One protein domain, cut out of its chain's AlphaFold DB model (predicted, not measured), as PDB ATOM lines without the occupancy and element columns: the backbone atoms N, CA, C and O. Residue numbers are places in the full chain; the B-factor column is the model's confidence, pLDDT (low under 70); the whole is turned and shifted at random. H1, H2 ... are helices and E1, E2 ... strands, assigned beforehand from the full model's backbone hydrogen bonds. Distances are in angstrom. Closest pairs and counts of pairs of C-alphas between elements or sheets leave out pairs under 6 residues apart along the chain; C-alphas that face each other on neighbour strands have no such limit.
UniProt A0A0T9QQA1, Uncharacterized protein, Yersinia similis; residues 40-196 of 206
ATOM      1  N   ILE A  40     123.705 144.402 112.982       96.44
ATOM      2  CA  ILE A  40     124.064 144.252 114.387       96.44
ATOM      3  C   ILE A  40     122.772 144.214 115.192       96.44
ATOM      4  O   ILE A  40     121.981 145.156 115.163       96.44
ATOM      5  N   GLN A  41     122.594 143.136 115.942       97.06
ATOM      6  CA  GLN A  41     121.518 142.981 116.907       97.06
ATOM      7  C   GLN A  41     122.121 142.889 118.302       97.06
ATOM      8  O   GLN A  41     123.098 142.169 118.507       97.06
ATOM      9  N   VAL A  42     121.539 143.626 119.243       97.38
ATOM     10  CA  VAL A  42     121.900 143.573 120.659       97.38
ATOM     11  C   VAL A  42     120.639 143.256 121.445       97.38
ATOM     12  O   VAL A  42     119.638 143.958 121.312       97.38
ATOM     13  N   GLU A  43     120.698 142.198 122.238       95.75
ATOM     14  CA  GLU A  43     119.639 141.771 123.150       95.75
ATOM     15  C   GLU A  43     120.150 141.860 124.589       95.75
ATOM     16  O   GLU A  43     121.355 141.760 124.837       95.75
ATOM     17  N   HIS A  44     119.227 142.064 125.523       94.44
ATOM     18  CA  HIS A  44     119.494 142.053 126.956       94.44
ATOM     19  C   HIS A  44     118.520 141.101 127.634       94.44
ATOM     20  O   HIS A  44     117.311 141.227 127.446       94.44
ATOM     21  N   ASP A  45     119.073 140.209 128.448       92.00
ATOM     22  CA  ASP A  45     118.331 139.292 129.296       92.00
ATOM     23  C   ASP A  45     118.776 139.477 130.752       92.00
ATOM     24  O   ASP A  45     119.951 139.328 131.093       92.00
ATOM     25  N   ARG A  46     117.826 139.759 131.648       91.12
ATOM     26  CA  ARG A  46     118.070 139.648 133.089       91.12
ATOM     27  C   ARG A  46     117.922 138.182 133.490       91.12
ATOM     28  O   ARG A  46     116.808 137.661 133.492       91.12
ATOM     29  N   ILE A  47     119.027 137.538 133.862       90.38
ATOM     30  CA  ILE A  47     119.025 136.130 134.288       90.38
ATOM     31  C   ILE A  47     118.476 136.020 135.713       90.38
ATOM     32  O   ILE A  47     117.583 135.222 135.990       90.38
ATOM     33  N   MET A  48     119.010 136.839 136.616       90.50
ATOM     34  CA  MET A  48     118.562 136.979 138.000       90.50
ATOM     35  C   MET A  48     119.023 138.333 138.551       90.50
ATOM     36  O   MET A  48     119.723 139.080 137.868       90.50
ATOM     37  N   ASP A  49     118.626 138.680 139.774       88.62
ATOM     38  CA  ASP A  49     119.094 139.920 140.394       88.62
ATOM     39  C   ASP A  49     120.627 139.932 140.494       88.62
ATOM     40  O   ASP A  49     121.240 138.953 140.908       88.62
ATOM     41  N   GLY A  50     121.241 141.034 140.054       87.94
ATOM     42  CA  GLY A  50     122.698 141.174 140.000       87.94
ATOM     43  C   GLY A  50     123.378 140.463 138.823       87.94
ATOM     44  O   GLY A  50     124.588 140.623 138.670       87.94
ATOM     45  N   VAL A  51     122.638 139.737 137.974       92.81
ATOM     46  CA  VAL A  51     123.187 139.015 136.816       92.81
ATOM     47  C   VAL A  51     122.437 139.369 135.532       92.81
ATOM     48  O   VAL A  51     121.295 138.954 135.317       92.81
ATOM     49  N   ASP A  52     123.119 140.090 134.647       94.38
ATOM     50  CA  ASP A  52     122.590 140.539 133.359       94.38
ATOM     51  C   ASP A  52     123.430 139.980 132.209       94.38
ATOM     52  O   ASP A  52     124.660 139.934 132.280       94.38
ATOM     53  N   GLU A  53     122.767 139.573 131.132       95.50
ATOM     54  CA  GLU A  53     123.398 139.091 129.912       95.50
ATOM     55  C   GLU A  53     123.096 140.011 128.729       95.50
ATOM     56  O   GLU A  53     121.960 140.423 128.508       95.50
ATOM     57  N   PHE A  54     124.133 140.298 127.945       96.44
ATOM     58  CA  PHE A  54     124.065 141.075 126.715       96.44
ATOM     59  C   PHE A  54     124.500 140.197 125.552       96.44
ATOM     60  O   PHE A  54     125.624 139.690 125.529       96.44
ATOM     61  N   ILE A  55     123.622 140.021 124.572       97.06
ATOM     62  CA  ILE A  55     123.867 139.164 123.417       97.06
ATOM     63  C   ILE A  55     124.052 140.048 122.190       97.06
ATOM     64  O   ILE A  55     123.118 140.704 121.740       97.06
ATOM     65  N   ILE A  56     125.253 140.043 121.622       97.94
ATOM     66  CA  ILE A  56     125.594 140.764 120.397       97.94
ATOM     67  C   ILE A  56     125.634 139.751 119.258       97.94
ATOM     68  O   ILE A  56     126.357 138.760 119.328       97.94
ATOM     69  N   THR A  57     124.872 139.996 118.197       97.25
ATOM     70  CA  THR A  57     124.902 139.195 116.968       97.25
ATOM     71  C   THR A  57     125.280 140.091 115.796       97.25
ATOM     72  O   THR A  57     124.519 140.990 115.433       97.25
ATOM     73  N   GLY A  58     126.445 139.841 115.204       96.12
ATOM     74  CA  GLY A  58     126.914 140.495 113.985       96.12
ATOM     75  C   GLY A  58     126.716 139.599 112.772       96.12
ATOM     76  O   GLY A  58     126.903 138.385 112.857       96.12
ATOM     77  N   ARG A  59     126.333 140.176 111.630       94.38
ATOM     78  CA  ARG A  59     126.214 139.433 110.367       94.38
ATOM     79  C   ARG A  59     126.904 140.153 109.216       94.38
ATOM     80  O   ARG A  59     126.753 141.368 109.075       94.38
ATOM     81  N   LYS A  60     127.584 139.378 108.370       91.25
ATOM     82  CA  LYS A  60     128.128 139.785 107.071       91.25
ATOM     83  C   LYS A  60     127.741 138.740 106.032       91.25
ATOM     84  O   LYS A  60     128.224 137.611 106.086       91.25
ATOM     85  N   GLY A  61     126.853 139.089 105.102       90.25
ATOM     86  CA  GLY A  61     126.254 138.089 104.209       90.25
ATOM     87  C   GLY A  61     125.659 136.910 104.998       90.25
ATOM     88  O   GLY A  61     124.779 137.105 105.836       90.25
ATOM     89  N   GLU A  62     126.161 135.696 104.757       87.19
ATOM     90  CA  GLU A  62     125.742 134.468 105.460       87.19
ATOM     91  C   GLU A  62     126.562 134.164 106.728       87.19
ATOM     92  O   GLU A  62     126.216 133.268 107.502       87.19
ATOM     93  N   ILE A  63     127.642 134.907 106.977       88.69
ATOM     94  CA  ILE A  63     128.520 134.696 108.129       88.69
ATOM     95  C   ILE A  63     127.921 135.401 109.346       88.69
ATOM     96  O   ILE A  63     127.544 136.573 109.292       88.69
ATOM     97  N   THR A  64     127.838 134.671 110.457       91.25
ATOM     98  CA  THR A  64     127.342 135.183 111.738       91.25
ATOM     99  C   THR A  64     128.425 135.080 112.796       91.25
ATOM    100  O   THR A  64     129.000 134.011 112.991       91.25
ATOM    101  N   GLU A  65     128.617 136.171 113.527       94.44
ATOM    102  CA  GLU A  65     129.355 136.209 114.781       94.44
ATOM    103  C   GLU A  65     128.389 136.417 115.941       94.44
ATOM    104  O   GLU A  65     127.362 137.094 115.806       94.44
ATOM    105  N   LYS A  66     128.713 135.832 117.094       95.62
ATOM    106  CA  LYS A  66     127.893 135.985 118.294       95.62
ATOM    107  C   LYS A  66     128.746 136.124 119.539       95.62
ATOM    108  O   LYS A  66     129.641 135.317 119.764       95.62
ATOM    109  N   PHE A  67     128.397 137.085 120.381       96.88
ATOM    110  CA  PHE A  67     129.006 137.294 121.687       96.88
ATOM    111  C   PHE A  67     127.916 137.320 122.749       96.88
ATOM    112  O   PHE A  67     126.881 137.954 122.552       96.88
ATOM    113  N   ARG A  68     128.132 136.632 123.867       97.12
ATOM    114  CA  ARG A  68     127.299 136.742 125.067       97.12
ATOM    115  C   ARG A  68     128.179 137.255 126.191       97.12
ATOM    116  O   ARG A  68     129.171 136.613 126.529       97.12
ATOM    117  N   LEU A  69     127.836 138.422 126.715       96.44
ATOM    118  CA  LEU A  69     128.551 139.100 127.784       96.44
ATOM    119  C   LEU A  69     127.667 139.050 129.025       96.44
ATOM    120  O   LEU A  69     126.660 139.750 129.089       96.44
ATOM    121  N   THR A  70     128.008 138.205 129.989       95.94
ATOM    122  CA  THR A  70     127.249 138.051 131.233       95.94
ATOM    123  C   THR A  70     127.988 138.745 132.366       95.94
ATOM    124  O   THR A  70     129.064 138.304 132.772       95.94
ATOM    125  N   CYS A  71     127.408 139.816 132.892       94.25
ATOM    126  CA  CYS A  71     127.907 140.509 134.070       94.25
ATOM    127  C   CYS A  71     127.302 139.882 135.324       94.25
ATOM    128  O   CYS A  71     126.080 139.801 135.435       94.25
ATOM    129  N   ASN A  72     128.141 139.482 136.277       92.81
ATOM    130  CA  ASN A  72     127.726 139.062 137.609       92.81
ATOM    131  C   ASN A  72     128.273 140.046 138.652       92.81
ATOM    132  O   ASN A  72     129.486 140.116 138.870       92.81
ATOM    133  N   ALA A  73     127.371 140.789 139.294       88.81
ATOM    134  CA  ALA A  73     127.695 141.785 140.308       88.81
ATOM    135  C   ALA A  73     128.297 141.155 141.571       88.81
ATOM    136  O   ALA A  73     129.288 141.660 142.096       88.81
ATOM    137  N   ASP A  74     127.708 140.050 142.034       88.75
ATOM    138  CA  ASP A  74     128.056 139.411 143.307       88.75
ATOM    139  C   ASP A  74     129.451 138.785 143.252       88.75
ATOM    140  O   ASP A  74     130.203 138.808 144.226       88.75
ATOM    141  N   GLU A  75     129.817 138.253 142.089       91.19
ATOM    142  CA  GLU A  75     131.136 137.670 141.843       91.19
ATOM    143  C   GLU A  75     132.146 138.672 141.277       91.19
ATOM    144  O   GLU A  75     133.309 138.312 141.092       91.19
ATOM    145  N   ALA A  76     131.714 139.899 140.959       91.38
ATOM    146  CA  ALA A  76     132.498 140.871 140.202       91.38
ATOM    147  C   ALA A  76     133.129 140.234 138.942       91.38
ATOM    148  O   ALA A  76     134.329 140.361 138.695       91.38
ATOM    149  N   ARG A  77     132.325 139.500 138.162       93.31
ATOM    150  CA  ARG A  77     132.800 138.669 137.045       93.31
ATOM    151  C   ARG A  77     132.114 139.020 135.729       93.31
ATOM    152  O   ARG A  77     130.890 139.124 135.676       93.31
ATOM    153  N   LEU A  78     132.898 139.123 134.657       95.25
ATOM    154  CA  LEU A  78     132.414 139.211 133.277       95.25
ATOM    155  C   LEU A  78     132.658 137.884 132.544       95.25
ATOM    156  O   LEU A  78     133.790 137.564 132.181       95.25
ATOM    157  N   ASN A  79     131.604 137.114 132.289       95.69
ATOM    158  CA  ASN A  79     131.704 135.930 131.436       95.69
ATOM    159  C   ASN A  79     131.494 136.329 129.973       95.69
ATOM    160  O   ASN A  79     130.560 137.059 129.649       95.69
ATOM    161  N   ILE A  80     132.358 135.843 129.090       96.62
ATOM    162  CA  ILE A  80     132.371 136.157 127.665       96.62
ATOM    163  C   ILE A  80     132.302 134.837 126.907       96.62
ATOM    164  O   ILE A  80     133.251 134.051 126.898       96.62
ATOM    165  N   LEU A  81     131.179 134.602 126.240       96.31
ATOM    166  CA  LEU A  81     131.042 133.500 125.301       96.31
ATOM    167  C   LEU A  81     131.101 134.034 123.874       96.31
ATOM    168  O   LEU A  81     130.392 134.987 123.556       96.31
ATOM    169  N   TYR A  82     131.912 133.424 123.012       95.62
ATOM    170  CA  TYR A  82     132.161 133.934 121.660       95.62
ATOM    171  C   TYR A  82     131.978 132.877 120.567       95.62
ATOM    172  O   TYR A  82     132.299 131.708 120.739       95.62
ATOM    173  N   TYR A  83     131.475 133.291 119.411       93.81
ATOM    174  CA  TYR A  83     131.380 132.491 118.195       93.81
ATOM    175  C   TYR A  83     131.883 133.327 117.023       93.81
ATOM    176  O   TYR A  83     131.192 134.245 116.585       93.81
ATOM    177  N   LEU A  84     133.078 133.006 116.540       92.06
ATOM    178  CA  LEU A  84     133.718 133.598 115.370       92.06
ATOM    179  C   LEU A  84     134.769 132.629 114.819       92.06
ATOM    180  O   LEU A  84     135.052 131.587 115.424       92.06
ATOM    181  N   LYS A  85     135.331 132.982 113.668       88.50
ATOM    182  CA  LYS A  85     136.488 132.290 113.110       88.50
ATOM    183  C   LYS A  85     137.794 132.913 113.602       88.50
ATOM    184  O   LYS A  85     137.819 134.097 113.926       88.50
ATOM    185  N   ASP A  86     138.849 132.113 113.673       84.94
ATOM    186  CA  ASP A  86     140.195 132.573 113.994       84.94
ATOM    187  C   ASP A  86     140.925 133.140 112.767       84.94
ATOM    188  O   ASP A  86     140.393 133.206 111.653       84.94
ATOM    189  N   ILE A  87     142.169 133.568 112.984       81.19
ATOM    190  CA  ILE A  87     143.052 134.114 111.944       81.19
ATOM    191  C   ILE A  87     143.453 133.112 110.849       81.19
ATOM    192  O   ILE A  87     144.023 133.523 109.837       81.19
ATOM    193  N   TYR A  88     143.158 131.825 111.028       82.69
ATOM    194  CA  TYR A  88     143.411 130.751 110.072       82.69
ATOM    195  C   TYR A  88     142.125 130.238 109.398       82.69
ATOM    196  O   TYR A  88     142.183 129.269 108.644       82.69
ATOM    197  N   ASP A  89     140.995 130.932 109.591       81.31
ATOM    198  CA  ASP A  89     139.654 130.584 109.094       81.31
ATOM    199  C   ASP A  89     139.026 129.330 109.741       81.31
ATOM    200  O   ASP A  89     137.970 128.855 109.294       81.31
ATOM    201  N   ASP A  90     139.623 128.848 110.830       85.25
ATOM    202  CA  ASP A  90     139.101 127.784 111.680       85.25
ATOM    203  C   ASP A  90     138.190 128.359 112.776       85.25
ATOM    204  O   ASP A  90     137.988 129.568 112.898       85.25
ATOM    205  N   LYS A  91     137.545 127.494 113.564       86.12
ATOM    206  CA  LYS A  91     136.746 127.950 114.708       86.12
ATOM    207  C   LYS A  91     137.690 128.491 115.780       86.12
ATOM    208  O   LYS A  91     138.527 127.742 116.271       86.12
ATOM    209  N   ALA A  92     137.480 129.736 116.211       88.50
ATOM    210  CA  ALA A  92     138.238 130.285 117.325       88.50
ATOM    211  C   ALA A  92     137.988 129.470 118.605       88.50
ATOM    212  O   ALA A  92     136.841 129.273 119.019       88.50
ATOM    213  N   ASP A  93     139.073 129.011 119.223       89.62
ATOM    214  CA  ASP A  93     139.092 128.296 120.498       89.62
ATOM    215  C   ASP A  93     140.370 128.657 121.271       89.62
ATOM    216  O   ASP A  93     141.389 129.013 120.684       89.62
ATOM    217  N   GLY A  94     140.320 128.580 122.599       87.25
ATOM    218  CA  GLY A  94     141.485 128.785 123.458       87.25
ATOM    219  C   GLY A  94     141.848 130.245 123.751       87.25
ATOM    220  O   GLY A  94     142.923 130.487 124.305       87.25
ATOM    221  N   ALA A  95     140.978 131.212 123.431       91.62
ATOM    222  CA  ALA A  95     141.174 132.604 123.848       91.62
ATOM    223  C   ALA A  95     141.267 132.696 125.377       91.62
ATOM    224  O   ALA A  95     140.374 132.225 126.085       91.62
ATOM    225  N   THR A  96     142.317 133.339 125.880       91.38
ATOM    226  CA  THR A  96     142.496 133.600 127.317       91.38
ATOM    227  C   THR A  96     142.123 135.026 127.690       91.38
ATOM    228  O   THR A  96     141.931 135.309 128.868       91.38
ATOM    229  N   GLY A  97     142.000 135.918 126.708       92.00
ATOM    230  CA  GLY A  97     141.531 137.277 126.920       92.00
ATOM    231  C   GLY A  97     140.977 137.917 125.652       92.00
ATOM    232  O   GLY A  97     141.026 137.354 124.555       92.00
ATOM    233  N   MET A  98     140.367 139.082 125.845       93.50
ATOM    234  CA  MET A  98     139.730 139.864 124.799       93.50
ATOM    235  C   MET A  98     139.885 141.355 125.093       93.50
ATOM    236  O   MET A  98     139.590 141.811 126.201       93.50
ATOM    237  N   THR A  99     140.265 142.130 124.082       93.44
ATOM    238  CA  THR A  99     140.152 143.590 124.117       93.44
ATOM    239  C   THR A  99     138.982 144.065 123.262       93.44
ATOM    240  O   THR A  99     138.636 143.472 122.239       93.44
ATOM    241  N   LEU A 100     138.352 145.153 123.694       94.75
ATOM    242  CA  LEU A 100     137.432 145.941 122.883       94.75
ATOM    243  C   LEU A 100     138.164 147.206 122.452       94.75
ATOM    244  O   LEU A 100     138.476 148.054 123.292       94.75
ATOM    245  N   GLN A 101     138.424 147.334 121.158       93.50
ATOM    246  CA  GLN A 101     139.215 148.420 120.588       93.50
ATOM    247  C   GLN A 101     138.358 149.283 119.665       93.50
ATOM    248  O   GLN A 101     137.457 148.786 118.985       93.50
ATOM    249  N   TYR A 102     138.631 150.585 119.656       93.44
ATOM    250  CA  TYR A 102     138.013 151.527 118.733       93.44
ATOM    251  C   TYR A 102     138.963 151.897 117.594       93.44
ATOM    252  O   TYR A 102     140.132 152.204 117.821       93.44
ATOM    253  N   TYR A 103     138.419 151.945 116.379       90.69
ATOM    254  CA  TYR A 103     139.111 152.377 115.173       90.69
ATOM    255  C   TYR A 103     138.407 153.599 114.558       90.69
ATOM    256  O   TYR A 103     137.224 153.521 114.203       90.69
ATOM    257  N   PRO A 104     139.110 154.737 114.388       89.56
ATOM    258  CA  PRO A 104     138.551 155.926 113.754       89.56
ATOM    259  C   PRO A 104     138.067 155.692 112.319       89.56
ATOM    260  O   PRO A 104     138.595 154.863 111.578       89.56
ATOM    261  N   ALA A 105     137.084 156.482 111.883       83.75
ATOM    262  CA  ALA A 105     136.607 156.438 110.501       83.75
ATOM    263  C   ALA A 105     137.753 156.691 109.500       83.75
ATOM    264  O   ALA A 105     138.490 157.665 109.631       83.75
ATOM    265  N   GLY A 106     137.877 155.830 108.486       70.31
ATOM    266  CA  GLY A 106     138.956 155.897 107.492       70.31
ATOM    267  C   GLY A 106     140.223 155.123 107.874       70.31
ATOM    268  O   GLY A 106     141.130 155.006 107.052       70.31
ATOM    269  N   ALA A 107     140.287 154.537 109.076       71.56
ATOM    270  CA  ALA A 107     141.294 153.533 109.400       71.56
ATOM    271  C   ALA A 107     140.971 152.232 108.642       71.56
ATOM    272  O   ALA A 107     140.129 151.440 109.055       71.56
ATOM    273  N   HIS A 108     141.600 152.042 107.481       56.16
ATOM    274  CA  HIS A 108     141.377 150.871 106.619       56.16
ATOM    275  C   HIS A 108     142.304 149.691 106.926       56.16
ATOM    276  O   HIS A 108     142.090 148.593 106.423       56.16
ATOM    277  N   GLN A 109     143.331 149.915 107.745       61.59
ATOM    278  CA  GLN A 109     144.216 148.874 108.245       61.59
ATOM    279  C   GLN A 109     144.065 148.851 109.757       61.59
ATOM    280  O   GLN A 109     144.577 149.736 110.445       61.59
ATOM    281  N   MET A 110     143.318 147.870 110.265       64.31
ATOM    282  CA  MET A 110     143.315 147.593 111.697       64.31
ATOM    283  C   MET A 110     144.759 147.304 112.098       64.31
ATOM    284  O   MET A 110     145.366 146.352 111.609       64.31
ATOM    285  N   ASN A 111     145.338 148.172 112.930       61.91
ATOM    286  CA  ASN A 111     146.615 147.867 113.541       61.91
ATOM    287  C   ASN A 111     146.351 146.766 114.564       61.91
ATOM    288  O   ASN A 111     145.549 146.938 115.478       61.91
ATOM    289  N   ILE A 112     147.001 145.632 114.351       58.69
ATOM    290  CA  ILE A 112     146.761 144.349 115.015       58.69
ATOM    291  C   ILE A 112     147.313 144.360 116.454       58.69
ATOM    292  O   ILE A 112     147.253 143.372 117.181       58.69
ATOM    293  N   SER A 113     147.876 145.496 116.866       65.50
ATOM    294  CA  SER A 113     148.371 145.715 118.210       65.50
ATOM    295  C   SER A 113     147.231 145.603 119.217       65.50
ATOM    296  O   SER A 113     146.387 146.484 119.348       65.50
ATOM    297  N   ILE A 114     147.252 144.510 119.961       64.56
ATOM    298  CA  ILE A 114     146.631 144.326 121.278       64.56
ATOM    299  C   ILE A 114     146.811 145.546 122.203       64.56
ATOM    300  O   ILE A 114     145.841 145.991 122.819       64.56
ATOM    301  N   ASP A 115     147.988 146.180 122.181       68.88
ATOM    302  CA  ASP A 115     148.290 147.459 122.828       68.88
ATOM    303  C   ASP A 115     147.775 148.630 121.977       68.88
ATOM    304  O   ASP A 115     148.522 149.530 121.579       68.88
ATOM    305  N   HIS A 116     146.497 148.588 121.605       78.44
ATOM    306  CA  HIS A 116     145.883 149.663 120.844       78.44
ATOM    307  C   HIS A 116     145.712 150.889 121.755       78.44
ATOM    308  O   HIS A 116     145.167 150.767 122.856       78.44
ATOM    309  N   PRO A 117     146.125 152.095 121.320       81.62
ATOM    310  CA  PRO A 117     146.015 153.299 122.146       81.62
ATOM    311  C   PRO A 117     144.561 153.627 122.514       81.62
ATOM    312  O   PRO A 117     144.306 154.236 123.550       81.62
ATOM    313  N   GLU A 118     143.608 153.184 121.691       88.81
ATOM    314  CA  GLU A 118     142.169 153.314 121.939       88.81
ATOM    315  C   GLU A 118     141.515 151.973 122.328       88.81
ATOM    316  O   GLU A 118     140.434 151.623 121.850       88.81
ATOM    317  N   THR A 119     142.176 151.197 123.193       91.88
ATOM    318  CA  THR A 119     141.551 150.062 123.890       91.88
ATOM    319  C   THR A 119     140.572 150.577 124.951       91.88
ATOM    320  O   THR A 119     140.938 151.266 125.908       91.88
ATOM    321  N   LEU A 120     139.293 150.245 124.785       94.00
ATOM    322  CA  LEU A 120     138.204 150.671 125.667       94.00
ATOM    323  C   LEU A 120     138.036 149.743 126.869       94.00
ATOM    324  O   LEU A 120     137.664 150.204 127.952       94.00
ATOM    325  N   MET A 121     138.314 148.457 126.667       93.19
ATOM    326  CA  MET A 121     138.273 147.416 127.685       93.19
ATOM    327  C   MET A 121     139.314 146.356 127.366       93.19
ATOM    328  O   MET A 121     139.430 145.934 126.219       93.19
ATOM    329  N   ASP A 122     139.983 145.882 128.404       91.94
ATOM    330  CA  ASP A 122     140.715 144.622 128.397       91.94
ATOM    331  C   ASP A 122     140.073 143.692 129.437       91.94
ATOM    332  O   ASP A 122     139.832 144.105 130.583       91.94
ATOM    333  N   SER A 123     139.735 142.466 129.033       91.38
ATOM    334  CA  SER A 123     139.050 141.494 129.883       91.38
ATOM    335  C   SER A 123     139.900 141.012 131.063       91.38
ATOM    336  O   SER A 123     139.335 140.656 132.096       91.38
ATOM    337  N   LEU A 124     141.227 140.991 130.954       87.62
ATOM    338  CA  LEU A 124     142.129 140.584 132.034       87.62
ATOM    339  C   LEU A 124     142.445 141.734 132.994       87.62
ATOM    340  O   LEU A 124     142.655 141.492 134.180       87.62
ATOM    341  N   LEU A 125     142.457 142.975 132.502       86.12
ATOM    342  CA  LEU A 125     142.864 144.134 133.308       86.12
ATOM    343  C   LEU A 125     141.695 144.920 133.905       86.12
ATOM    344  O   LEU A 125     141.819 145.480 134.992       86.12
ATOM    345  N   THR A 126     140.579 145.029 133.182       85.75
ATOM    346  CA  THR A 126     139.494 145.958 133.545       85.75
ATOM    347  C   THR A 126     138.127 145.304 133.660       85.75
ATOM    348  O   THR A 126     137.394 145.667 134.572       85.75
ATOM    349  N   ALA A 127     137.770 144.387 132.752       88.62
ATOM    350  CA  ALA A 127     136.499 143.646 132.736       88.62
ATOM    351  C   ALA A 127     135.220 144.476 133.032       88.62
ATOM    352  O   ALA A 127     134.221 143.929 133.496       88.62
ATOM    353  N   ASN A 128     135.220 145.790 132.768       92.06
ATOM    354  CA  ASN A 128     134.115 146.694 133.102       92.06
ATOM    355  C   ASN A 128     133.357 147.098 131.835       92.06
ATOM    356  O   ASN A 128     133.706 148.073 131.159       92.06
ATOM    357  N   LEU A 129     132.303 146.340 131.528       93.12
ATOM    358  CA  LEU A 129     131.493 146.556 130.334       93.12
ATOM    359  C   LEU A 129     130.752 147.900 130.375       93.12
ATOM    360  O   LEU A 129     130.673 148.577 129.352       93.12
ATOM    361  N   ALA A 130     130.260 148.333 131.541       93.31
ATOM    362  CA  ALA A 130     129.521 149.593 131.651       93.31
ATOM    363  C   ALA A 130     130.404 150.803 131.303       93.31
ATOM    364  O   ALA A 130     130.024 151.666 130.509       93.31
ATOM    365  N   LYS A 131     131.628 150.834 131.839       93.38
ATOM    366  CA  LYS A 131     132.626 151.868 131.546       93.38
ATOM    367  C   LYS A 131     133.071 151.825 130.088       93.38
ATOM    368  O   LYS A 131     133.236 152.882 129.479       93.38
ATOM    369  N   ALA A 132     133.251 150.629 129.530       94.69
ATOM    370  CA  ALA A 132     133.604 150.458 128.127       94.69
ATOM    371  C   ALA A 132     132.523 151.043 127.211       94.69
ATOM    372  O   ALA A 132     132.828 151.889 126.373       94.69
ATOM    373  N   VAL A 133     131.254 150.683 127.428       95.44
ATOM    374  CA  VAL A 133     130.132 151.197 126.629       95.44
ATOM    375  C   VAL A 133     129.937 152.699 126.824       95.44
ATOM    376  O   VAL A 133     129.673 153.403 125.851       95.44
ATOM    377  N   SER A 134     130.140 153.225 128.036       94.25
ATOM    378  CA  SER A 134     130.129 154.676 128.254       94.25
ATOM    379  C   SER A 134     131.130 155.391 127.348       94.25
ATOM    380  O   SER A 134     130.771 156.398 126.753       94.25
ATOM    381  N   LYS A 135     132.352 154.860 127.200       95.00
ATOM    382  CA  LYS A 135     133.345 155.412 126.266       95.00
ATOM    383  C   LYS A 135     132.959 155.183 124.807       95.00
ATOM    384  O   LYS A 135     133.121 156.077 123.990       95.00
ATOM    385  N   MET A 136     132.402 154.017 124.463       96.69
ATOM    386  CA  MET A 136     131.911 153.754 123.102       96.69
ATOM    387  C   MET A 136     130.911 154.825 122.649       96.69
ATOM    388  O   MET A 136     130.921 155.226 121.490       96.69
ATOM    389  N   LEU A 137     130.056 155.308 123.556       95.88
ATOM    390  CA  LEU A 137     129.065 156.339 123.254       95.88
ATOM    391  C   LEU A 137     129.683 157.699 122.895       95.88
ATOM    392  O   LEU A 137     129.003 158.485 122.225       95.88
ATOM    393  N   ASP A 138     130.936 157.970 123.262       95.56
ATOM    394  CA  ASP A 138     131.658 159.181 122.855       95.56
ATOM    395  C   ASP A 138     132.041 159.133 121.363       95.56
ATOM    396  O   ASP A 138     132.126 160.167 120.695       95.56
ATOM    397  N   HIS A 139     132.169 157.930 120.795       94.06
ATOM    398  CA  HIS A 139     132.542 157.716 119.400       94.06
ATOM    399  C   HIS A 139     131.305 157.599 118.496       94.06
ATOM    400  O   HIS A 139     130.596 156.593 118.468       94.06
ATOM    401  N   LYS A 140     131.026 158.651 117.714       91.25
ATOM    402  CA  LYS A 140     129.859 158.698 116.804       91.25
ATOM    403  C   LYS A 140     130.116 158.096 115.420       91.25
ATOM    404  O   LYS A 140     129.173 157.774 114.698       91.25
ATOM    405  N   THR A 141     131.379 157.971 115.034       93.81
ATOM    406  CA  THR A 141     131.841 157.422 113.751       93.81
ATOM    407  C   THR A 141     132.907 156.362 114.014       93.81
ATOM    408  O   THR A 141     133.228 156.120 115.168       93.81
ATOM    409  N   GLY A 142     133.422 155.704 112.972       92.75
ATOM    410  CA  GLY A 142     134.406 154.629 113.129       92.75
ATOM    411  C   GLY A 142     133.769 153.275 113.433       92.75
ATOM    412  O   GLY A 142     132.579 153.056 113.162       92.75
ATOM    413  N   THR A 143     134.576 152.361 113.954       94.19
ATOM    414  CA  THR A 143     134.199 150.971 114.217       94.19
ATOM    415  C   THR A 143     134.761 150.487 115.550       94.19
ATOM    416  O   THR A 143     135.720 151.039 116.084       94.19
ATOM    417  N   PHE A 144     134.129 149.458 116.104       94.56
ATOM    418  CA  PHE A 144     134.624 148.714 117.253       94.56
ATOM    419  C   PHE A 144     134.952 147.290 116.835       94.56
ATOM    420  O   PHE A 144     134.231 146.706 116.023       94.56
ATOM    421  N   VAL A 145     136.010 146.736 117.409       93.12
ATOM    422  CA  VAL A 145     136.460 145.371 117.136       93.12
ATOM    423  C   VAL A 145     136.747 144.679 118.460       93.12
ATOM    424  O   VAL A 145     137.344 145.266 119.367       93.12
ATOM    425  N   PHE A 146     136.306 143.431 118.565       93.69
ATOM    426  CA  PHE A 146     136.687 142.527 119.638       93.69
ATOM    427  C   PHE A 146     137.904 141.728 119.175       93.69
ATOM    428  O   PHE A 146     137.813 140.935 118.235       93.69
ATOM    429  N   HIS A 147     139.046 141.957 119.817       92.00
ATOM    430  CA  HIS A 147     140.280 141.224 119.554       92.00
ATOM    431  C   HIS A 147     140.410 140.136 120.601       92.00
ATOM    432  O   HIS A 147     140.463 140.435 121.791       92.00
ATOM    433  N   PHE A 148     140.476 138.888 120.166       91.81
ATOM    434  CA  PHE A 148     140.706 137.738 121.025       91.81
ATOM    435  C   PHE A 148     142.172 137.353 120.951       91.81
ATOM    436  O   PHE A 148     142.756 137.285 119.864       91.81
ATOM    437  N   TYR A 149     142.751 137.082 122.109       89.81
ATOM    438  CA  TYR A 149     144.157 136.744 122.235       89.81
ATOM    439  C   TYR A 149     144.361 135.568 123.189       89.81
ATOM    440  O   TYR A 149     143.500 135.220 124.007       89.81
ATOM    441  N   HIS A 150     145.526 134.955 123.056       87.81
ATOM    442  CA  HIS A 150     146.044 133.931 123.937       87.81
ATOM    443  C   HIS A 150     147.278 134.469 124.667       87.81
ATOM    444  O   HIS A 150     148.187 135.008 124.046       87.81
ATOM    445  N   ASN A 151     147.324 134.295 125.979       83.44
ATOM    446  CA  ASN A 151     148.508 134.533 126.787       83.44
ATOM    447  C   ASN A 151     149.162 133.181 127.001       83.44
ATOM    448  O   ASN A 151     148.678 132.382 127.809       83.44
ATOM    449  N   ASP A 152     150.249 132.930 126.279       73.12
ATOM    450  CA  ASP A 152     151.122 131.821 126.625       73.12
ATOM    451  C   ASP A 152     152.216 132.311 127.586       73.12
ATOM    452  O   ASP A 152     152.447 133.504 127.783       73.12
ATOM    453  N   SER A 153     152.890 131.377 128.251       68.62
ATOM    454  CA  SER A 153     153.961 131.691 129.204       68.62
ATOM    455  C   SER A 153     155.166 132.427 128.591       68.62
ATOM    456  O   SER A 153     156.084 132.797 129.319       68.62
ATOM    457  N   SER A 154     155.225 132.558 127.265       70.38
ATOM    458  CA  SER A 154     156.344 133.114 126.503       70.38
ATOM    459  C   SER A 154     156.012 134.457 125.851       70.38
ATOM    460  O   SER A 154     156.897 135.303 125.737       70.38
ATOM    461  N   PHE A 155     154.758 134.672 125.471       64.75
ATOM    462  CA  PHE A 155     154.268 135.841 124.770       64.75
ATOM    463  C   PHE A 155     152.923 136.251 125.348       64.75
ATOM    464  O   PHE A 155     151.934 135.514 125.330       64.75
ATOM    465  N   ASP A 156     152.915 137.473 125.856       75.81
ATOM    466  CA  ASP A 156     151.696 138.106 126.302       75.81
ATOM    467  C   ASP A 156     150.874 138.509 125.072       75.81
ATOM    468  O   ASP A 156     151.421 139.042 124.101       75.81
ATOM    469  N   HIS A 157     149.569 138.240 125.117       79.56
ATOM    470  CA  HIS A 157     148.584 138.701 124.144       79.56
ATOM    471  C   HIS A 157     148.875 138.295 122.678       79.56
ATOM    472  O   HIS A 157     148.763 139.098 121.749       79.56
ATOM    473  N   VAL A 158     149.198 137.020 122.436       82.88
ATOM    474  CA  VAL A 158     149.307 136.440 121.085       82.88
ATOM    475  C   VAL A 158     147.949 136.529 120.379       82.88
ATOM    476  O   VAL A 158     146.963 136.000 120.900       82.88
ATOM    477  N   PRO A 159     147.845 137.156 119.197       84.94
ATOM    478  CA  PRO A 159     146.553 137.303 118.547       84.94
ATOM    479  C   PRO A 159     145.967 135.965 118.089       84.94
ATOM    480  O   PRO A 159     146.658 135.155 117.473       84.94
ATOM    481  N   LEU A 160     144.676 135.761 118.355       88.06
ATOM    482  CA  LEU A 160     143.954 134.529 118.028       88.06
ATOM    483  C   LEU A 160     142.846 134.771 117.000       88.06
ATOM    484  O   LEU A 160     142.741 134.046 116.016       88.06
ATOM    485  N   ALA A 161     141.994 135.767 117.230       89.38
ATOM    486  CA  ALA A 161     140.856 136.052 116.362       89.38
ATOM    487  C   ALA A 161     140.462 137.528 116.436       89.38
ATOM    488  O   ALA A 161     140.692 138.195 117.447       89.38
ATOM    489  N   TYR A 162     139.808 138.019 115.388       89.25
ATOM    490  CA  TYR A 162     139.213 139.353 115.358       89.25
ATOM    491  C   TYR A 162     137.773 139.222 114.925       89.25
ATOM    492  O   TYR A 162     137.470 138.489 113.983       89.25
ATOM    493  N   SER A 163     136.898 139.951 115.598       92.00
ATOM    494  CA  SER A 163     135.530 140.085 115.137       92.00
ATOM    495  C   SER A 163     135.451 140.905 113.850       92.00
ATOM    496  O   SER A 163     136.395 141.603 113.470       92.00
ATOM    497  N   PHE A 164     134.263 140.956 113.254       91.81
ATOM    498  CA  PHE A 164     133.918 142.018 112.321       91.81
ATOM    499  C   PHE A 164     134.189 143.398 112.921       91.81
ATOM    500  O   PHE A 164     134.181 143.607 114.138       91.81
ATOM    501  N   GLN A 165     134.335 144.375 112.038       92.31
ATOM    502  CA  GLN A 165     134.248 145.771 112.406       92.31
ATOM    503  C   GLN A 165     132.779 146.141 112.614       92.31
ATOM    504  O   GLN A 165     131.989 146.182 111.666       92.31
ATOM    505  N   TYR A 166     132.406 146.438 113.853       95.00
ATOM    506  CA  TYR A 166     131.059 146.866 114.215       95.00
ATOM    507  C   TYR A 166     130.948 148.388 114.088       95.00
ATOM    508  O   TYR A 166     131.612 149.098 114.847       95.00
ATOM    509  N   PRO A 167     130.120 148.945 113.178       95.06
ATOM    510  CA  PRO A 167     129.993 150.393 113.047       95.06
ATOM    511  C   PRO A 167     129.583 151.067 114.355       95.06
ATOM    512  O   PRO A 167     128.588 150.682 114.976       95.06
ATOM    513  N   ALA A 168     130.300 152.127 114.737       95.81
ATOM    514  CA  ALA A 168     130.086 152.780 116.023       95.81
ATOM    515  C   ALA A 168     128.666 153.343 116.167       95.81
ATOM    516  O   ALA A 168     128.013 153.168 117.194       95.81
ATOM    517  N   LYS A 169     128.139 153.900 115.069       95.50
ATOM    518  CA  LYS A 169     126.760 154.401 114.951       95.50
ATOM    519  C   LYS A 169     125.669 153.344 115.178       95.50
ATOM    520  O   LYS A 169     124.507 153.712 115.300       95.50
ATOM    521  N   LEU A 170     126.019 152.056 115.159       96.06
ATOM    522  CA  LEU A 170     125.094 150.940 115.352       96.06
ATOM    523  C   LEU A 170     125.324 150.268 116.707       96.06
ATOM    524  O   LEU A 170     124.393 150.169 117.501       96.06
ATOM    525  N   LEU A 171     126.559 149.845 116.995       97.31
ATOM    526  CA  LEU A 171     126.842 149.041 118.184       97.31
ATOM    527  C   LEU A 171     126.759 149.847 119.485       97.31
ATOM    528  O   LEU A 171     126.085 149.412 120.416       97.31
ATOM    529  N   ALA A 172     127.405 151.018 119.554       96.81
ATOM    530  CA  ALA A 172     127.414 151.835 120.769       96.81
ATOM    531  C   ALA A 172     126.005 152.215 121.252       96.81
ATOM    532  O   ALA A 172     125.711 151.977 122.424       96.81
ATOM    533  N   PRO A 173     125.099 152.764 120.412       96.31
ATOM    534  CA  PRO A 173     123.757 153.098 120.877       96.31
ATOM    535  C   PRO A 173     122.928 151.860 121.234       96.31
ATOM    536  O   PRO A 173     122.140 151.932 122.174       96.31
ATOM    537  N   ALA A 174     123.105 150.731 120.538       96.00
ATOM    538  CA  ALA A 174     122.376 149.501 120.839       96.00
ATOM    539  C   ALA A 174     122.787 148.907 122.200       96.00
ATOM    540  O   ALA A 174     121.923 148.635 123.030       96.00
ATOM    541  N   LEU A 175     124.094 148.793 122.473       95.44
ATOM    542  CA  LEU A 175     124.608 148.364 123.781       95.44
ATOM    543  C   LEU A 175     124.305 149.374 124.887       95.44
ATOM    544  O   LEU A 175     123.916 148.984 125.984       95.44
ATOM    545  N   GLY A 176     124.456 150.670 124.608       94.62
ATOM    546  CA  GLY A 176     124.151 151.726 125.569       94.62
ATOM    547  C   GLY A 176     122.687 151.694 125.993       94.62
ATOM    548  O   GLY A 176     122.391 151.758 127.183       94.62
ATOM    549  N   LYS A 177     121.771 151.516 125.033       93.69
ATOM    550  CA  LYS A 177     120.349 151.324 125.320       93.69
ATOM    551  C   LYS A 177     120.113 150.068 126.160       93.69
ATOM    552  O   LYS A 177     119.446 150.165 127.182       93.69
ATOM    553  N   ALA A 178     120.694 148.936 125.767       91.81
ATOM    554  CA  ALA A 178     120.556 147.679 126.498       91.81
ATOM    555  C   ALA A 178     121.007 147.810 127.967       91.81
ATOM    556  O   ALA A 178     120.296 147.377 128.868       91.81
ATOM    557  N   LEU A 179     122.141 148.469 128.232       90.19
ATOM    558  CA  LEU A 179     122.632 148.712 129.597       90.19
ATOM    559  C   LEU A 179     121.704 149.618 130.420       90.19
ATOM    560  O   LEU A 179     121.506 149.376 131.613       90.19
ATOM    561  N   VAL A 180     121.144 150.661 129.799       86.81
ATOM    562  CA  VAL A 180     120.189 151.570 130.456       86.81
ATOM    563  C   VAL A 180     118.894 150.837 130.798       86.81
ATOM    564  O   VAL A 180     118.434 150.927 131.938       86.81
ATOM    565  N   ASP A 181     118.337 150.088 129.844       77.62
ATOM    566  CA  ASP A 181     117.103 149.314 130.018       77.62
ATOM    567  C   ASP A 181     117.265 148.270 131.139       77.62
ATOM    568  O   ASP A 181     116.378 148.104 131.979       77.62
ATOM    569  N   ALA A 182     118.447 147.654 131.231       74.62
ATOM    570  CA  ALA A 182     118.797 146.701 132.277       74.62
ATOM    571  C   ALA A 182     118.902 147.312 133.686       74.62
ATOM    572  O   ALA A 182     118.852 146.589 134.687       74.62
ATOM    573  N   LYS A 183     119.099 148.639 133.785       76.62
ATOM    574  CA  LYS A 183     119.632 149.303 134.990       76.62
ATOM    575  C   LYS A 183     120.866 148.564 135.525       76.62
ATOM    576  O   LYS A 183     121.029 148.449 136.740       76.62
ATOM    577  N   ALA A 184     121.686 148.017 134.625       65.88
ATOM    578  CA  ALA A 184     122.732 147.048 134.940       65.88
ATOM    579  C   ALA A 184     123.924 147.712 135.639       65.88
ATOM    580  O   ALA A 184     125.008 147.869 135.078       65.88
ATOM    581  N   THR A 185     123.743 148.062 136.913       74.19
ATOM    582  CA  THR A 185     124.856 148.307 137.837       74.19
ATOM    583  C   THR A 185     125.731 147.060 137.979       74.19
ATOM    584  O   THR A 185     126.892 147.176 138.351       74.19
ATOM    585  N   SER A 186     125.195 145.882 137.641       81.12
ATOM    586  CA  SER A 186     125.898 144.596 137.578       81.12
ATOM    587  C   SER A 186     127.115 144.601 136.656       81.12
ATOM    588  O   SER A 186     128.064 143.861 136.899       81.12
ATOM    589  N   CYS A 187     127.127 145.462 135.635       88.31
ATOM    590  CA  CYS A 187     128.243 145.596 134.703       88.31
ATOM    591  C   CYS A 187     129.264 146.680 135.079       88.31
ATOM    592  O   CYS A 187     130.264 146.819 134.368       88.31
ATOM    593  N   ASP A 188     129.050 147.450 136.155       89.00
ATOM    594  CA  ASP A 188     130.042 148.405 136.675       89.00
ATOM    595  C   ASP A 188     131.015 147.712 137.642       89.00
ATOM    596  O   ASP A 188     131.043 147.941 138.855       89.00
ATOM    597  N   ILE A 189     131.817 146.807 137.087       85.25
ATOM    598  CA  ILE A 189     132.788 146.008 137.833       85.25
ATOM    599  C   ILE A 189     134.055 146.847 138.061       85.25
ATOM    600  O   ILE A 189     134.793 147.152 137.127       85.25
ATOM    601  N   LYS A 190     134.323 147.268 139.302       80.69
ATOM    602  CA  LYS A 190     135.493 148.120 139.623       80.69
ATOM    603  C   LYS A 190     136.807 147.346 139.712       80.69
ATOM    604  O   LYS A 190     137.847 147.865 139.318       80.69
ATOM    605  N   SER A 191     136.747 146.137 140.258       74.69
ATOM    606  CA  SER A 191     137.856 145.189 140.353       74.69
ATOM    607  C   SER A 191     137.272 143.788 140.271       74.69
ATOM    608  O   SER A 191     136.551 143.373 141.179       74.69
ATOM    609  N   GLY A 192     137.536 143.091 139.179       75.94
ATOM    610  CA  GLY A 192     136.897 141.823 138.883       75.94
ATOM    611  C   GLY A 192     137.695 141.013 137.883       75.94
ATOM    612  O   GLY A 192     138.738 141.460 137.410       75.94
ATOM    613  N   ASN A 193     137.213 139.816 137.579       84.81
ATOM    614  CA  ASN A 193     137.835 138.936 136.601       84.81
ATOM    615  C   ASN A 193     136.917 138.708 135.399       84.81
ATOM    616  O   ASN A 193     135.732 139.045 135.403       84.81
ATOM    617  N   SER A 194     137.484 138.118 134.354       89.81
ATOM    618  CA  SER A 194     136.715 137.610 133.230       89.81
ATOM    619  C   SER A 194     136.942 136.120 133.039       89.81
ATOM    620  O   SER A 194     137.951 135.559 133.468       89.81
ATOM    621  N   GLN A 195     135.973 135.473 132.403       93.25
ATOM    622  CA  GLN A 195     136.117 134.115 131.894       93.25
ATOM    623  C   GLN A 195     135.689 134.096 130.442       93.25
ATOM    624  O   GLN A 195     134.653 134.656 130.092       93.25
ATOM    625  N   LEU A 196     136.496 133.457 129.604       94.50
ATOM    626  CA  LEU A 196     136.280 133.401 128.170       94.50
ATOM    627  C   LEU A 196     136.094 131.950 127.748       94.50
ATOM    628  O   LEU A 196     136.805 131.059 128.215       94.50
TER     629      LEU A 196
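This is residues 40 to 196 of the 206 residues of an uncharacterized protein of Yersinia similis (UniProt A0A0T9QQA1). Two strongly twisted sheets, E1 to E4 with E9 and E6, E5, E7, E8, stand like the two sides of a V, coming together where E9 meets the beginning of E5. Two touching helices fill the angle between them, H2 covering the E1 edge of the first sheet and H1 the E6 edge of the second. The printed part has 157 residues with two named helices and nine named strands, in the order E1 E2 E3 E4 E5 E6 H1 E7 E8 H2 E9. The first sheet, E1 E2 E3 E4 E9, is mixed and the second, E6 E5 E7 E8, is antiparallel. The class is mixed, helices and strands, and the whole is compact, with a radius of gyration of the C-alphas of 14.7 A and spans of 40 by 36 by 31 A.

Begin with E1, residues 40 to 48, E2, 51 to 60, E3, 63 to 72, and E4, 77 to 83: they form a meander, each strand the antiparallel neighbour of the one before. Look for N 43 and O 55 at 2.9 A between E1 and E2, N 54 and O 69 at 2.8 A between E2 and E3, and N 68 and O 81 at 2.8 A between E3 and E4. E9, residues 193 to 196, is parallel to E4, with N 80 and O 195 at 2.8 A. In the second sheet, E5, residues 97 to 103, has N 99 and O 147 at 2.9 A with E7, residues 143 to 150, and N 100 and O 121 at 2.9 A with E6, residues 119 to 122. E8, residues 158 to 162, makes a hairpin with E7, with N 148 and O 161 at 2.8 A. E6, H1, residues 129 to 136, and E7 form a split strand-helix-strand unit, two strands running the same way with E5 between them, and its crossover is right-handed. H1 is on this sheet at a height of 9.1 A; its closest C-alphas to E6 are Ala 132 and Leu 120, 5.2 A apart. H2, residues 168 to 182, is on the first sheet at a height of 8.9 A and runs along the strands; the closest C-alphas are His 44 of E1 and Ala 178, 5.7 A apart. H1 and H2 touch, Met 136 and Ala 172 having the closest C-alphas at 5.4 A, and run opposite ways at a steep tilt of 37 degrees, only just steep. Every O i to N i+4 pair is within hydrogen-bond range in H1, and 10 of 11 in H2.

Find C-alpha 40 at (124.064, 144.252, 114.387), where E1 begins its 25.3 A; E2 measures 30.2 A and E3 29.8 A. H2 runs 20.7 A from C-alpha 168 at (130.086, 152.780, 116.023), and E9 ends at C-alpha 196, (136.280, 133.401, 128.170).

The C-alphas of Ser 154 and Asp 181 are the two farthest apart, at 42.6 A. The printed part has no cut; its long links are E4 to E5, 13 residues, and E5 to E6, 15 residues. The pLDDT is under 70 at residues 108 to 115, 153, 155 and 184.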